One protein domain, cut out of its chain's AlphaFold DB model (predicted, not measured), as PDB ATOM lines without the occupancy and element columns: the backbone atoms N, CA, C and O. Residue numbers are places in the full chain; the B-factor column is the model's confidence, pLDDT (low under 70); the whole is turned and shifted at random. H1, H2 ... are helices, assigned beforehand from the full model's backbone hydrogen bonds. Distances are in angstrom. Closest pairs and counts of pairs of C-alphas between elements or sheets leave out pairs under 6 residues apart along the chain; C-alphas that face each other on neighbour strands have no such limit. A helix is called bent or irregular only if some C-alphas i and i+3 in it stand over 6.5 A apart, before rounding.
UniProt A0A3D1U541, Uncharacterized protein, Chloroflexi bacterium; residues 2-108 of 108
ATOM      1  N   ARG A   2       8.868   8.067 -20.470       55.81
ATOM      2  CA  ARG A   2       8.846   8.553 -19.072       55.81
ATOM      3  C   ARG A   2       9.554   7.640 -18.060       55.81
ATOM      4  O   ARG A   2      10.050   8.166 -17.074       55.81
ATOM      5  N   ASP A   3       9.617   6.338 -18.331       73.81
ATOM      6  CA  ASP A   3      10.177   5.358 -17.390       73.81
ATOM      7  C   ASP A   3      11.671   5.094 -17.626       73.81
ATOM      8  O   ASP A   3      12.423   4.957 -16.672       73.81
ATOM      9  N   VAL A   4      12.132   5.132 -18.883       79.56
ATOM     10  CA  VAL A   4      13.526   4.805 -19.245       79.56
ATOM     11  C   VAL A   4      14.520   5.800 -18.643       79.56
ATOM     12  O   VAL A   4      15.444   5.395 -17.944       79.56
ATOM     13  N   TRP A   5      14.302   7.107 -18.834       82.25
ATOM     14  CA  TRP A   5      15.211   8.110 -18.268       82.25
ATOM     15  C   TRP A   5      15.142   8.167 -16.740       82.25
ATOM     16  O   TRP A   5      16.131   8.520 -16.106       82.25
ATOM     17  N   LYS A   6      13.997   7.816 -16.134       82.75
ATOM     18  CA  LYS A   6      13.871   7.723 -14.674       82.75
ATOM     19  C   LYS A   6      14.721   6.586 -14.134       82.75
ATOM     20  O   LYS A   6      15.538   6.837 -13.262       82.75
ATOM     21  N   SER A   7      14.604   5.388 -14.706       83.38
ATOM     22  CA  SER A   7      15.438   4.248 -14.320       83.38
ATOM     23  C   SER A   7      16.926   4.510 -14.566       83.38
ATOM     24  O   SER A   7      17.758   4.150 -13.738       83.38
ATOM     25  N   ALA A   8      17.280   5.189 -15.663       84.69
ATOM     26  CA  ALA A   8      18.661   5.598 -15.924       84.69
ATOM     27  C   ALA A   8      19.167   6.611 -14.880       84.69
ATOM     28  O   ALA A   8      20.295   6.512 -14.397       84.69
ATOM     29  N   LEU A   9      18.325   7.571 -14.491       85.19
ATOM     30  CA  LEU A   9      18.664   8.577 -13.487       85.19
ATOM     31  C   LEU A   9      18.768   7.966 -12.080       85.19
ATOM     32  O   LEU A   9      19.697   8.295 -11.348       85.19
ATOM     33  N   GLU A  10      17.876   7.044 -11.714       83.06
ATOM     34  CA  GLU A  10      17.972   6.243 -10.487       83.06
ATOM     35  C   GLU A  10      19.259   5.421 -10.462       83.06
ATOM     36  O   GLU A  10      19.971   5.427  -9.458       83.06
ATOM     37  N   TRP A  11      19.600   4.765 -11.576       84.50
ATOM     38  CA  TRP A  11      20.866   4.054 -11.718       84.50
ATOM     39  C   TRP A  11      22.057   4.969 -11.445       84.50
ATOM     40  O   TRP A  11      22.894   4.649 -10.600       84.50
ATOM     41  N   TYR A  12      22.098   6.147 -12.065       83.75
ATOM     42  CA  TYR A  12      23.173   7.105 -11.830       83.75
ATOM     43  C   TYR A  12      23.234   7.557 -10.359       83.75
ATOM     44  O   TYR A  12      24.308   7.606  -9.752       83.75
ATOM     45  N   VAL A  13      22.088   7.872  -9.747       79.88
ATOM     46  CA  VAL A  13      22.034   8.376  -8.366       79.88
ATOM     47  C   VAL A  13      22.423   7.297  -7.357       79.88
ATOM     48  O   VAL A  13      23.220   7.580  -6.457       79.88
ATOM     49  N   TYR A  14      21.928   6.069  -7.507       76.25
ATOM     50  CA  TYR A  14      22.008   5.041  -6.466       76.25
ATOM     51  C   TYR A  14      23.006   3.917  -6.754       76.25
ATOM     52  O   TYR A  14      23.582   3.387  -5.808       76.25
ATOM     53  N   PHE A  15      23.243   3.574  -8.020       70.50
ATOM     54  CA  PHE A  15      23.904   2.318  -8.394       70.50
ATOM     55  C   PHE A  15      25.204   2.479  -9.187       70.50
ATOM     56  O   PHE A  15      26.003   1.545  -9.207       70.50
ATOM     57  N   ALA A  16      25.454   3.633  -9.809       69.50
ATOM     58  CA  ALA A  16      26.721   3.872 -10.493       69.50
ATOM     59  C   ALA A  16      27.905   3.837  -9.506       69.50
ATOM     60  O   ALA A  16      27.801   4.298  -8.366       69.50
ATOM     61  N   ASP A  17      29.040   3.303  -9.953       75.31
ATOM     62  CA  ASP A  17      30.296   3.278  -9.198       75.31
ATOM     63  C   ASP A  17      30.730   4.709  -8.824       75.31
ATOM     64  O   ASP A  17      30.734   5.604  -9.673       75.31
ATOM     65  N   GLN A  18      31.096   4.941  -7.556       70.88
ATOM     66  CA  GLN A  18      31.520   6.261  -7.075       70.88
ATOM     67  C   GLN A  18      32.715   6.828  -7.847       70.88
ATOM     68  O   GLN A  18      32.747   8.037  -8.078       70.88
ATOM     69  N   GLU A  19      33.663   5.988  -8.264       73.44
ATOM     70  CA  GLU A  19      34.847   6.434  -9.006       73.44
ATOM     71  C   GLU A  19      34.472   6.902 -10.423       73.44
ATOM     72  O   GLU A  19      35.009   7.878 -10.943       73.44
ATOM     73  N   GLN A  20      33.465   6.270 -11.024       79.56
ATOM     74  CA  GLN A  20      33.015   6.583 -12.381       79.56
ATOM     75  C   GLN A  20      31.945   7.673 -12.422       79.56
ATOM     76  O   GLN A  20      31.786   8.327 -13.456       79.56
ATOM     77  N   LYS A  21      31.217   7.910 -11.322       83.69
ATOM     78  CA  LYS A  21      30.132   8.905 -11.258       83.69
ATOM     79  C   LYS A  21      30.566  10.276 -11.747       83.69
ATOM     80  O   LYS A  21      29.806  10.912 -12.461       83.69
ATOM     81  N   GLN A  22      31.779  10.717 -11.425       86.12
ATOM     82  CA  GLN A  22      32.273  12.015 -11.887       86.12
ATOM     83  C   GLN A  22      32.423  12.073 -13.414       86.12
ATOM     84  O   GLN A  22      32.119  13.092 -14.030       86.12
ATOM     85  N   LYS A  23      32.853  10.974 -14.035       87.75
ATOM     86  CA  LYS A  23      32.979  10.869 -15.488       87.75
ATOM     87  C   LYS A  23      31.613  10.854 -16.162       87.75
ATOM     88  O   LYS A  23      31.385  11.644 -17.073       87.75
ATOM     89  N   TYR A  24      30.692  10.030 -15.663       89.62
ATOM     90  CA  TYR A  24      29.302  10.035 -16.116       89.62
ATOM     91  C   TYR A  24      28.677  11.424 -15.950       89.62
ATOM     92  O   TYR A  24      28.078  11.923 -16.893       89.62
ATOM     93  N   ALA A  25      28.885  12.098 -14.813       89.88
ATOM     94  CA  ALA A  25      28.402  13.457 -14.579       89.88
ATOM     95  C   ALA A  25      28.881  14.422 -15.667       89.88
ATOM     96  O   ALA A  25      28.070  15.146 -16.235       89.88
ATOM     97  N   LEU A  26      30.179  14.405 -15.987       91.31
ATOM     98  CA  LEU A  26      30.764  15.270 -17.012       91.31
ATOM     99  C   LEU A  26      30.121  15.042 -18.381       91.31
ATOM    100  O   LEU A  26      29.729  16.006 -19.035       91.31
ATOM    101  N   VAL A  27      29.969  13.781 -18.795       92.62
ATOM    102  CA  VAL A  27      29.356  13.452 -20.090       92.62
ATOM    103  C   VAL A  27      27.871  13.813 -20.100       92.62
ATOM    104  O   VAL A  27      27.424  14.491 -21.020       92.62
ATOM    105  N   ILE A  28      27.111  13.444 -19.063       93.38
ATOM    106  CA  ILE A  28      25.680  13.770 -18.933       93.38
ATOM    107  C   ILE A  28      25.467  15.282 -19.011       93.38
ATOM    108  O   ILE A  28      24.562  15.749 -19.703       93.38
ATOM    109  N   MET A  29      26.295  16.058 -18.310       93.19
ATOM    110  CA  MET A  29      26.211  17.515 -18.325       93.19
ATOM    111  C   MET A  29      26.595  18.085 -19.690       93.19
ATOM    112  O   MET A  29      25.878  18.951 -20.185       93.19
ATOM    113  N   GLY A  30      27.627  17.545 -20.345       94.25
ATOM    114  CA  GLY A  30      27.998  17.923 -21.711       94.25
ATOM    115  C   GLY A  30      26.877  17.666 -22.723       94.25
ATOM    116  O   GLY A  30      26.539  18.551 -23.506       94.25
ATOM    117  N   VAL A  31      26.228  16.499 -22.663       94.00
ATOM    118  CA  VAL A  31      25.059  16.184 -23.502       94.00
ATOM    119  C   VAL A  31      23.893  17.116 -23.171       94.00
ATOM    120  O   VAL A  31      23.278  17.683 -24.069       94.00
ATOM    121  N   LYS A  32      23.597  17.345 -21.888       94.00
ATOM    122  CA  LYS A  32      22.521  18.258 -21.473       94.00
ATOM    123  C   LYS A  32      22.745  19.685 -21.974       94.00
ATOM    124  O   LYS A  32      21.773  20.349 -22.337       94.00
ATOM    125  N   ASP A  33      23.990  20.150 -22.014       93.06
ATOM    126  CA  ASP A  33      24.339  21.467 -22.545       93.06
ATOM    127  C   ASP A  33      24.103  21.550 -24.059       93.06
ATOM    128  O   ASP A  33      23.540  22.544 -24.523       93.06
ATOM    129  N   GLN A  34      24.391  20.483 -24.817       93.12
ATOM    130  CA  GLN A  34      23.986  20.392 -26.229       93.12
ATOM    131  C   GLN A  34      22.461  20.501 -26.386       93.12
ATOM    132  O   GLN A  34      21.972  21.147 -27.309       93.12
ATOM    133  N   LEU A  35      21.689  19.955 -25.440       93.50
ATOM    134  CA  LEU A  35      20.221  20.017 -25.424       93.50
ATOM    135  C   LEU A  35      19.649  21.337 -24.863       93.50
ATOM    136  O   LEU A  35      18.427  21.521 -24.851       93.50
ATOM    137  N   ALA A  36      20.479  22.275 -24.390       92.69
ATOM    138  CA  ALA A  36      20.017  23.466 -23.666       92.69
ATOM    139  C   ALA A  36      19.152  24.414 -24.515       92.69
ATOM    140  O   ALA A  36      18.313  25.137 -23.973       92.69
ATOM    141  N   HIS A  37      19.327  24.383 -25.838       93.06
ATOM    142  CA  HIS A  37      18.555  25.176 -26.793       93.06
ATOM    143  C   HIS A  37      17.100  24.691 -26.953       93.06
ATOM    144  O   HIS A  37      16.248  25.447 -27.414       93.06
ATOM    145  N   ILE A  38      16.790  23.452 -26.552       94.69
ATOM    146  CA  ILE A  38      15.452  22.864 -26.680       94.69
ATOM    147  C   ILE A  38      14.554  23.381 -25.556       94.69
ATOM    148  O   ILE A  38      14.767  23.055 -24.387       94.69
ATOM    149  N   GLY A  39      13.538  24.177 -25.896       93.06
ATOM    150  CA  GLY A  39      12.683  24.865 -24.922       93.06
ATOM    151  C   GLY A  39      11.437  24.093 -24.483       93.06
ATOM    152  O   GLY A  39      10.844  24.426 -23.458       93.06
ATOM    153  N   SER A  40      11.021  23.063 -25.226       94.81
ATOM    154  CA  SER A  40       9.773  22.341 -24.963       94.81
ATOM    155  C   SER A  40       9.942  20.822 -24.902       94.81
ATOM    156  O   SER A  40      10.812  20.233 -25.542       94.81
ATOM    157  N   LYS A  41       9.047  20.150 -24.165       91.88
ATOM    158  CA  LYS A  41       9.030  18.677 -24.086       91.88
ATOM    159  C   LYS A  41       8.772  18.021 -25.439       91.88
ATOM    160  O   LYS A  41       9.332  16.971 -25.718       91.88
ATOM    161  N   GLY A  42       7.907  18.622 -26.257       91.88
ATOM    162  CA  GLY A  42       7.568  18.086 -27.573       91.88
ATOM    163  C   GLY A  42       8.763  18.097 -28.526       91.88
ATOM    164  O   GLY A  42       8.984  17.120 -29.234       91.88
ATOM    165  N   GLU A  43       9.556  19.169 -28.515       93.12
ATOM    166  CA  GLU A  43      10.805  19.248 -29.283       93.12
ATOM    167  C   GLU A  43      11.859  18.287 -28.743       93.12
ATOM    168  O   GLU A  43      12.495  17.601 -29.532       93.12
ATOM    169  N   LEU A  44      11.982  18.167 -27.418       92.31
ATOM    170  CA  LEU A  44      12.921  17.238 -26.790       92.31
ATOM    171  C   LEU A  44      12.621  15.783 -27.166       92.31
ATOM    172  O   LEU A  44      13.528  15.034 -27.508       92.31
ATOM    173  N   VAL A  45      11.340  15.400 -27.159       89.94
ATOM    174  CA  VAL A  45      10.886  14.070 -27.590       89.94
ATOM    175  C   VAL A  45      11.185  13.834 -29.067       89.94
ATOM    176  O   VAL A  45      11.651  12.757 -29.422       89.94
ATOM    177  N   ARG A  46      10.926  14.824 -29.932       91.06
ATOM    178  CA  ARG A  46      11.247  14.718 -31.362       91.06
ATOM    179  C   ARG A  46      12.748  14.583 -31.590       91.06
ATOM    180  O   ARG A  46      13.147  13.753 -32.392       91.06
ATOM    181  N   HIS A  47      13.560  15.357 -30.875       92.00
ATOM    182  CA  HIS A  47      15.015  15.284 -30.963       92.00
ATOM    183  C   HIS A  47      15.525  13.907 -30.524       92.00
ATOM    184  O   HIS A  47      16.249  13.264 -31.266       92.00
ATOM    185  N   TYR A  48      15.052  13.399 -29.384       87.25
ATOM    186  CA  TYR A  48      15.409  12.065 -28.891       87.25
ATOM    187  C   TYR A  48      15.061  10.928 -29.863       87.25
ATOM    188  O   TYR A  48      15.743   9.915 -29.906       87.25
ATOM    189  N   MET A  49      13.967  11.067 -30.615       86.25
ATOM    190  CA  MET A  49      13.514  10.045 -31.566       86.25
ATOM    191  C   MET A  49      14.243  10.103 -32.912       86.25
ATOM    192  O   MET A  49      14.194   9.134 -33.660       86.25
ATOM    193  N   ASN A  50      14.859  11.242 -33.238       85.75
ATOM    194  CA  ASN A  50      15.471  11.496 -34.542       85.75
ATOM    195  C   ASN A  50      17.001  11.525 -34.497       85.75
ATOM    196  O   ASN A  50      17.632  11.438 -35.549       85.75
ATOM    197  N   THR A  51      17.580  11.698 -33.313       74.00
ATOM    198  CA  THR A  51      19.020  11.825 -33.121       74.00
ATOM    199  C   THR A  51      19.506  10.652 -32.285       74.00
ATOM    200  O   THR A  51      19.146  10.544 -31.115       74.00
ATOM    201  N   ASP A  52      20.360   9.825 -32.881       67.25
ATOM    202  CA  ASP A  52      21.198   8.871 -32.160       67.25
ATOM    203  C   ASP A  52      22.626   9.432 -32.106       67.25
ATOM    204  O   ASP A  52      23.122   9.954 -33.106       67.25
ATOM    205  N   GLY A  53      23.276   9.354 -30.940       74.50
ATOM    206  CA  GLY A  53      24.724   9.573 -30.837       74.50
ATOM    207  C   GLY A  53      25.191  10.931 -30.302       74.50
ATOM    208  O   GLY A  53      26.390  11.194 -30.336       74.50
ATOM    209  N   VAL A  54      24.327  11.777 -29.716       83.19
ATOM    210  CA  VAL A  54      24.799  13.038 -29.083       83.19
ATOM    211  C   VAL A  54      25.808  12.737 -27.975       83.19
ATOM    212  O   VAL A  54      26.780  13.464 -27.774       83.19
ATOM    213  N   CYS A  55      25.590  11.641 -27.246       87.12
ATOM    214  CA  CYS A  55      26.525  11.196 -26.224       87.12
ATOM    215  C   CYS A  55      27.860  10.713 -26.801       87.12
ATOM    216  O   CYS A  55      28.887  10.943 -26.168       87.12
ATOM    217  N   GLU A  56      27.876  10.082 -27.974       87.38
ATOM    218  CA  GLU A  56      29.113   9.594 -28.599       87.38
ATOM    219  C   GLU A  56      30.034  10.757 -28.972       87.38
ATOM    220  O   GLU A  56      31.211  10.743 -28.613       87.38
ATOM    221  N   ASP A  57      29.490  11.819 -29.571       87.44
ATOM    222  CA  ASP A  57      30.247  13.032 -29.908       87.44
ATOM    223  C   ASP A  57      30.855  13.700 -28.665       87.44
ATOM    224  O   ASP A  57      32.020  14.122 -28.651       87.44
ATOM    225  N   VAL A  58      30.074  13.778 -27.583       90.44
ATOM    226  CA  VAL A  58      30.531  14.348 -26.308       90.44
ATOM    227  C   VAL A  58      31.611  13.468 -25.675       90.44
ATOM    228  O   VAL A  58      32.613  13.998 -25.187       90.44
ATOM    229  N   VAL A  59      31.459  12.142 -25.707       89.75
ATOM    230  CA  VAL A  59      32.475  11.201 -25.209       89.75
ATOM    231  C   VAL A  59      33.755  11.312 -26.023       89.75
ATOM    232  O   VAL A  59      34.815  11.469 -25.427       89.75
ATOM    233  N   HIS A  60      33.682  11.322 -27.354       89.06
ATOM    234  CA  HIS A  60      34.856  11.491 -28.210       89.06
ATOM    235  C   HIS A  60      35.587  12.812 -27.949       89.06
ATOM    236  O   HIS A  60      36.815  12.857 -28.007       89.06
ATOM    237  N   THR A  61      34.855  13.874 -27.614       89.38
ATOM    238  CA  THR A  61      35.442  15.182 -27.298       89.38
ATOM    239  C   THR A  61      36.117  15.202 -25.923       89.38
ATOM    240  O   THR A  61      37.235  15.699 -25.792       89.38
ATOM    241  N   LEU A  62      35.450  14.693 -24.883       88.81
ATOM    242  CA  LEU A  62      35.942  14.767 -23.500       88.81
ATOM    243  C   LEU A  62      36.937  13.649 -23.158       88.81
ATOM    244  O   LEU A  62      37.866  13.856 -22.377       88.81
ATOM    245  N   PHE A  63      36.736  12.466 -23.732       89.50
ATOM    246  CA  PHE A  63      37.473  11.238 -23.445       89.50
ATOM    247  C   PHE A  63      37.744  10.458 -24.749       89.50
ATOM    248  O   PHE A  63      37.188   9.381 -24.957       89.50
ATOM    249  N   PRO A  64      38.633  10.954 -25.631       82.62
ATOM    250  CA  PRO A  64      38.813  10.437 -26.995       82.62
ATOM    251  C   PRO A  64      39.241   8.964 -27.101       82.62
ATOM    252  O   PRO A  64      39.090   8.368 -28.163       82.62
ATOM    253  N   ASN A  65      39.765   8.374 -26.022       84.69
ATOM    254  CA  ASN A  65      40.208   6.975 -25.970       84.69
ATOM    255  C   ASN A  65      39.260   6.071 -25.160       84.69
ATOM    256  O   ASN A  65      39.627   4.946 -24.821       84.69
ATOM    257  N   GLU A  66      38.081   6.566 -24.788       80.69
ATOM    258  CA  GLU A  66      37.150   5.824 -23.946       80.69
ATOM    259  C   GLU A  66      36.253   4.893 -24.757       80.69
ATOM    260  O   GLU A  66      35.594   5.326 -25.694       80.69
ATOM    261  N   VAL A  67      36.184   3.621 -24.356       73.00
ATOM    262  CA  VAL A  67      35.389   2.590 -25.057       73.00
ATOM    263  C   VAL A  67      34.303   1.980 -24.160       73.00
ATOM    264  O   VAL A  67      33.412   1.287 -24.632       73.00
ATOM    265  N   TRP A  68      34.366   2.218 -22.850       72.81
ATOM    266  CA  TRP A  68      33.520   1.536 -21.866       72.81
ATOM    267  C   TRP A  68      32.227   2.291 -21.529       72.81
ATOM    268  O   TRP A  68      31.248   1.673 -21.121       72.81
ATOM    269  N   LEU A  69      32.184   3.610 -21.691       78.69
ATOM    270  CA  LEU A  69      31.052   4.393 -21.201       78.69
ATOM    271  C   LEU A  69      29.741   3.970 -21.889       78.69
ATOM    272  O   LEU A  69      29.671   3.973 -23.115       78.69
ATOM    273  N   ASP A  70      28.707   3.619 -21.111       85.25
ATOM    274  CA  ASP A  70      27.381   3.301 -21.660       85.25
ATOM    275  C   ASP A  70      26.744   4.589 -22.191       85.25
ATOM    276  O   ASP A  70      26.119   5.363 -21.456       85.25
ATOM    277  N   THR A  71      26.977   4.861 -23.474       85.75
ATOM    278  CA  THR A  71      26.565   6.099 -24.137       85.75
ATOM    279  C   THR A  71      25.052   6.246 -24.144       85.75
ATOM    280  O   THR A  71      24.556   7.353 -23.933       85.75
ATOM    281  N   ARG A  72      24.300   5.148 -24.288       87.00
ATOM    282  CA  ARG A  72      22.840   5.214 -24.338       87.00
ATOM    283  C   ARG A  72      22.240   5.531 -22.980       87.00
ATOM    284  O   ARG A  72      21.412   6.436 -22.882       87.00
ATOM    285  N   GLN A  73      22.668   4.836 -21.928       87.88
ATOM    286  CA  GLN A  73      22.158   5.107 -20.587       87.88
ATOM    287  C   GLN A  73      22.520   6.530 -20.141       87.88
ATOM    288  O   GLN A  73      21.692   7.234 -19.567       87.88
ATOM    289  N   THR A  74      23.732   6.984 -20.463       89.69
ATOM    290  CA  THR A  74      24.209   8.350 -20.188       89.69
ATOM    291  C   THR A  74      23.367   9.401 -20.914       89.69
ATOM    292  O   THR A  74      22.953  10.398 -20.316       89.69
ATOM    293  N   GLU A  75      23.067   9.163 -22.190       90.75
ATOM    294  CA  GLU A  75      22.192  10.016 -22.987       90.75
ATOM    295  C   GLU A  75      20.786  10.084 -22.382       90.75
ATOM    296  O   GLU A  75      20.265  11.178 -22.149       90.75
ATOM    297  N   ASP A  76      20.199   8.940 -22.025       90.75
ATOM    298  CA  ASP A  76      18.876   8.868 -21.403       90.75
ATOM    299  C   ASP A  76      18.799   9.711 -20.120       90.75
ATOM    300  O   ASP A  76      17.820  10.441 -19.918       90.75
ATOM    301  N   VAL A  77      19.843   9.692 -19.280       91.12
ATOM    302  CA  VAL A  77      19.917  10.568 -18.098       91.12
ATOM    303  C   VAL A  77      19.918  12.043 -18.501       91.12
ATOM    304  O   VAL A  77      19.164  12.831 -17.924       91.12
ATOM    305  N   ALA A  78      20.717  12.438 -19.494       93.12
ATOM    306  CA  ALA A  78      20.806  13.829 -19.942       93.12
ATOM    307  C   ALA A  78      19.462  14.359 -20.471       93.12
ATOM    308  O   ALA A  78      19.027  15.453 -20.087       93.12
ATOM    309  N   TYR A  79      18.754  13.565 -21.279       92.06
ATOM    310  CA  TYR A  79      17.400  13.889 -21.739       92.06
ATOM    311  C   TYR A  79      16.401  13.958 -20.583       92.06
ATOM    312  O   TYR A  79      15.560  14.861 -20.545       92.06
ATOM    313  N   GLY A  80      16.502  13.043 -19.617       90.75
ATOM    314  CA  GLY A  80      15.694  13.058 -18.401       90.75
ATOM    315  C   GLY A  80      15.864  14.350 -17.610       90.75
ATOM    316  O   GLY A  80      14.881  15.033 -17.312       90.75
ATOM    317  N   LEU A  81      17.112  14.745 -17.348       91.44
ATOM    318  CA  LEU A  81      17.424  16.004 -16.677       91.44
ATOM    319  C   LEU A  81      16.887  17.200 -17.455       91.44
ATOM    320  O   LEU A  81      16.218  18.046 -16.865       91.44
ATOM    321  N   ARG A  82      17.098  17.263 -18.774       92.94
ATOM    322  CA  ARG A  82      16.572  18.367 -19.586       92.94
ATOM    323  C   ARG A  82      15.045  18.436 -19.531       92.94
ATOM    324  O   ARG A  82      14.474  19.517 -19.392       92.94
ATOM    325  N   CYS A  83      14.370  17.290 -19.578       91.50
ATOM    326  CA  CYS A  83      12.919  17.206 -19.435       91.50
ATOM    327  C   CYS A  83      12.450  17.738 -18.071       91.50
ATOM    328  O   CYS A  83      11.438  18.445 -17.998       91.50
ATOM    329  N   LEU A  84      13.185  17.444 -16.994       88.56
ATOM    330  CA  LEU A  84      12.929  18.001 -15.666       88.56
ATOM    331  C   LEU A  84      13.156  19.515 -15.628       88.56
ATOM    332  O   LEU A  84      12.317  20.219 -15.064       88.56
ATOM    333  N   GLU A  85      14.211  20.038 -16.258       91.62
ATOM    334  CA  GLU A  85      14.459  21.487 -16.322       91.62
ATOM    335  C   GLU A  85      13.301  22.219 -17.003       91.62
ATOM    336  O   GLU A  85      12.765  23.183 -16.460       91.62
ATOM    337  N   ILE A  86      12.842  21.701 -18.144       92.69
ATOM    338  CA  ILE A  86      11.688  22.244 -18.872       92.69
ATOM    339  C   ILE A  86      10.408  22.141 -18.029       92.69
ATOM    340  O   ILE A  86       9.576  23.043 -18.043       92.69
ATOM    341  N   SER A  87      10.225  21.042 -17.290       89.50
ATOM    342  CA  SER A  87       9.025  20.821 -16.466       89.50
ATOM    343  C   SER A  87       8.936  21.745 -15.258       89.50
ATOM    344  O   SER A  87       7.837  22.081 -14.829       89.50
ATOM    345  N   THR A  88      10.080  22.060 -14.659       86.25
ATOM    346  CA  THR A  88      10.157  22.679 -13.330       86.25
ATOM    347  C   THR A  88      10.657  24.118 -13.371       86.25
ATOM    348  O   THR A  88      10.535  24.824 -12.372       86.25
ATOM    349  N   GLY A  89      11.244  24.550 -14.491       88.38
ATOM    350  CA  GLY A  89      11.917  25.842 -14.629       88.38
ATOM    351  C   GLY A  89      13.230  25.949 -13.843       88.38
ATOM    352  O   GLY A  89      13.803  27.033 -13.759       88.38
ATOM    353  N   LYS A  90      13.710  24.853 -13.244       86.19
ATOM    354  CA  LYS A  90      14.935  24.810 -12.435       86.19
ATOM    355  C   LYS A  90      16.049  24.131 -13.215       86.19
ATOM    356  O   LYS A  90      15.788  23.164 -13.917       86.19
ATOM    357  N   ARG A  91      17.290  24.603 -13.076       86.00
ATOM    358  CA  ARG A  91      18.459  23.926 -13.660       86.00
ATOM    359  C   ARG A  91      18.908  22.781 -12.757       86.00
ATOM    360  O   ARG A  91      18.893  22.929 -11.536       86.00
ATOM    361  N   PHE A  92      19.334  21.679 -13.362       85.06
ATOM    362  CA  PHE A  92      19.914  20.541 -12.651       85.06
ATOM    363  C   PHE A  92      21.393  20.409 -13.002       85.06
ATOM    364  O   PHE A  92      21.774  20.529 -14.168       85.06
ATOM    365  N   ASP A  93      22.212  20.168 -11.983       85.06
ATOM    366  CA  ASP A  93      23.652  20.002 -12.125       85.06
ATOM    367  C   ASP A  93      24.129  18.799 -11.305       85.06
ATOM    368  O   ASP A  93      23.987  18.767 -10.079       85.06
ATOM    369  N   LEU A  94      24.670  17.803 -12.007       85.25
ATOM    370  CA  LEU A  94      25.211  16.580 -11.417       85.25
ATOM    371  C   LEU A  94      26.671  16.716 -10.967       85.25
ATOM    372  O   LEU A  94      27.165  15.823 -10.282       85.25
ATOM    373  N   MET A  95      27.359  17.807 -11.319       84.12
ATOM    374  CA  MET A  95      28.743  18.069 -10.900       84.12
ATOM    375  C   MET A  95      28.841  18.522  -9.442       84.12
ATOM    376  O   MET A  95      29.925  18.535  -8.856       84.12
ATOM    377  N   HIS A  96      27.717  18.896  -8.831       76.44
ATOM    378  CA  HIS A  96      27.672  19.189  -7.408       76.44
ATOM    379  C   HIS A  96      27.858  17.898  -6.599       76.44
ATOM    380  O   HIS A  96      27.242  16.876  -6.889       76.44
ATOM    381  N   ARG A  97      28.679  17.961  -5.535       61.66
ATOM    382  CA  ARG A  97      29.032  16.807  -4.672       61.66
ATOM    383  C   ARG A  97      27.828  16.023  -4.142       61.66
ATOM    384  O   ARG A  97      27.973  14.862  -3.780       61.66
ATOM    385  N   MET A  98      26.662  16.657  -4.075       63.47
ATOM    386  CA  MET A  98      25.391  15.982  -3.867       63.47
ATOM    387  C   MET A  98      24.414  16.463  -4.941       63.47
ATOM    388  O   MET A  98      24.303  17.681  -5.132       63.47
ATOM    389  N   PRO A  99      23.678  15.553  -5.607       64.75
ATOM    390  CA  PRO A  99      22.571  15.951  -6.457       64.75
ATOM    391  C   PRO A  99      21.610  16.819  -5.644       64.75
ATOM    392  O   PRO A  99      21.389  16.559  -4.457       64.75
ATOM    393  N   SER A 100      21.054  17.870  -6.251       67.81
ATOM    394  CA  SER A 100      20.144  18.772  -5.540       67.81
ATOM    395  C   SER A 100      19.044  17.961  -4.850       67.81
ATOM    396  O   SER A 100      18.444  17.097  -5.481       67.81
ATOM    397  N   ARG A 101      18.748  18.241  -3.573       68.31
ATOM    398  CA  ARG A 101      17.721  17.521  -2.785       68.31
ATOM    399  C   ARG A 101      16.403  17.343  -3.549       68.31
ATOM    400  O   ARG A 101      15.781  16.293  -3.497       68.31
ATOM    401  N   TRP A 102      16.039  18.361  -4.317       65.38
ATOM    402  CA  TRP A 102      14.845  18.363  -5.151       65.38
ATOM    403  C   TRP A 102      14.880  17.350  -6.306       65.38
ATOM    404  O   TRP A 102      13.836  16.837  -6.686       65.38
ATOM    405  N   LEU A 103      16.056  17.039  -6.860       72.06
ATOM    406  CA  LEU A 103      16.222  15.973  -7.851       72.06
ATOM    407  C   LEU A 103      15.921  14.609  -7.221       72.06
ATOM    408  O   LEU A 103      15.187  13.828  -7.808       72.06
ATOM    409  N   ILE A 104      16.421  14.367  -6.007       72.69
ATOM    410  CA  ILE A 104      16.180  13.122  -5.262       72.69
ATOM    411  C   ILE A 104      14.677  12.950  -4.987       72.69
ATOM    412  O   ILE A 104      14.120  11.897  -5.271       72.69
ATOM    413  N   GLU A 105      14.004  14.005  -4.522       73.88
ATOM    414  CA  GLU A 105      12.551  14.012  -4.265       73.88
ATOM    415  C   GLU A 105      11.693  13.879  -5.536       73.88
ATOM    416  O   GLU A 105      10.535  13.495  -5.454       73.88
ATOM    417  N   THR A 106      12.229  14.232  -6.708       72.44
ATOM    418  CA  THR A 106      11.501  14.134  -7.987       72.44
ATOM    419  C   THR A 106      11.592  12.734  -8.601       72.44
ATOM    420  O   THR A 106      10.784  12.379  -9.465       72.44
ATOM    421  N   VAL A 107      12.613  11.974  -8.205       69.12
ATOM    422  CA  VAL A 107      12.912  10.644  -8.739       69.12
ATOM    423  C   VAL A 107      12.365   9.537  -7.830       69.12
ATOM    424  O   VAL A 107      11.892   8.546  -8.371       69.12
ATOM    425  N   ALA A 108      12.384   9.732  -6.503       60.56
ATOM    426  CA  ALA A 108      11.775   8.841  -5.505       60.56
ATOM    427  C   ALA A 108      10.235   8.841  -5.548       60.56
ATOM    428  O   ALA A 108       9.646   7.797  -5.186       60.56
TER     429      ALA A 108
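AT A GLANCE: This is residues 2 to 108 of the 108 residues of an uncharacterized protein of Chloroflexi bacterium (UniProt A0A3D1U541). The longest helix, H2, crosses H5 as an X; H1, H3 and H4 pack round H5, with short H6 at the outside. The printed part has 107 residues with six named helices, H1 to H6 in order, and no named strand: all helix. It is compact, radius of gyration of the C-alphas 12.9 A, spanning 35 by 31 by 21 A.

HOW THE PARTS SIT: H2, residues 18 to 37, touches H5, residues 71 to 88, with H5 residues 74 to 82 alone, at a steep tilt of 57 degrees; the closest C-alphas, Ile 28 and Ala 78, are 5.0 A apart. H5, the hub, touches H1, residues 4 to 15, about perpendicular at 76 degrees, closest C-alphas Trp 5 and Asp 76, 4.9 A, with H5 residues 73 to 80 alone. H3, residues 41 to 50, touches H5 residues 79 to 87 alone, opposite ways at a shallow 16 degrees, closest C-alphas Lys 41 and Cys 83, 6.2 A. H4, residues 54 to 62, touches H2 residues 27 to 34 alone, closest C-alphas Val 31 and Cys 55, 5.9 A. H6, residues 101 to 107, only just touches H1, with 3 pairs of C-alphas within 8 A, closest Lys 6 and Val 107, 6.7 A. O i to N i+4 pairs are within hydrogen-bond range throughout H1, H3, H4, H5 and H6, and 13 of 16 in H2, irregular with C-alphas 34 and 37 7.3 A apart.

IN THESE COORDINATES: H2 spans 30.2 A and H5 25.7 A. H1 begins at C-alpha 4 (13.526, 4.805, -19.245); H6 ends at C-alpha 107 (12.912, 10.644, -8.739).

THE WHOLE: The printed part has no cut. The link H5 to H6 is long. Residues 2, 16, 52, 97 to 102 and 107 to 108 are under pLDDT 70.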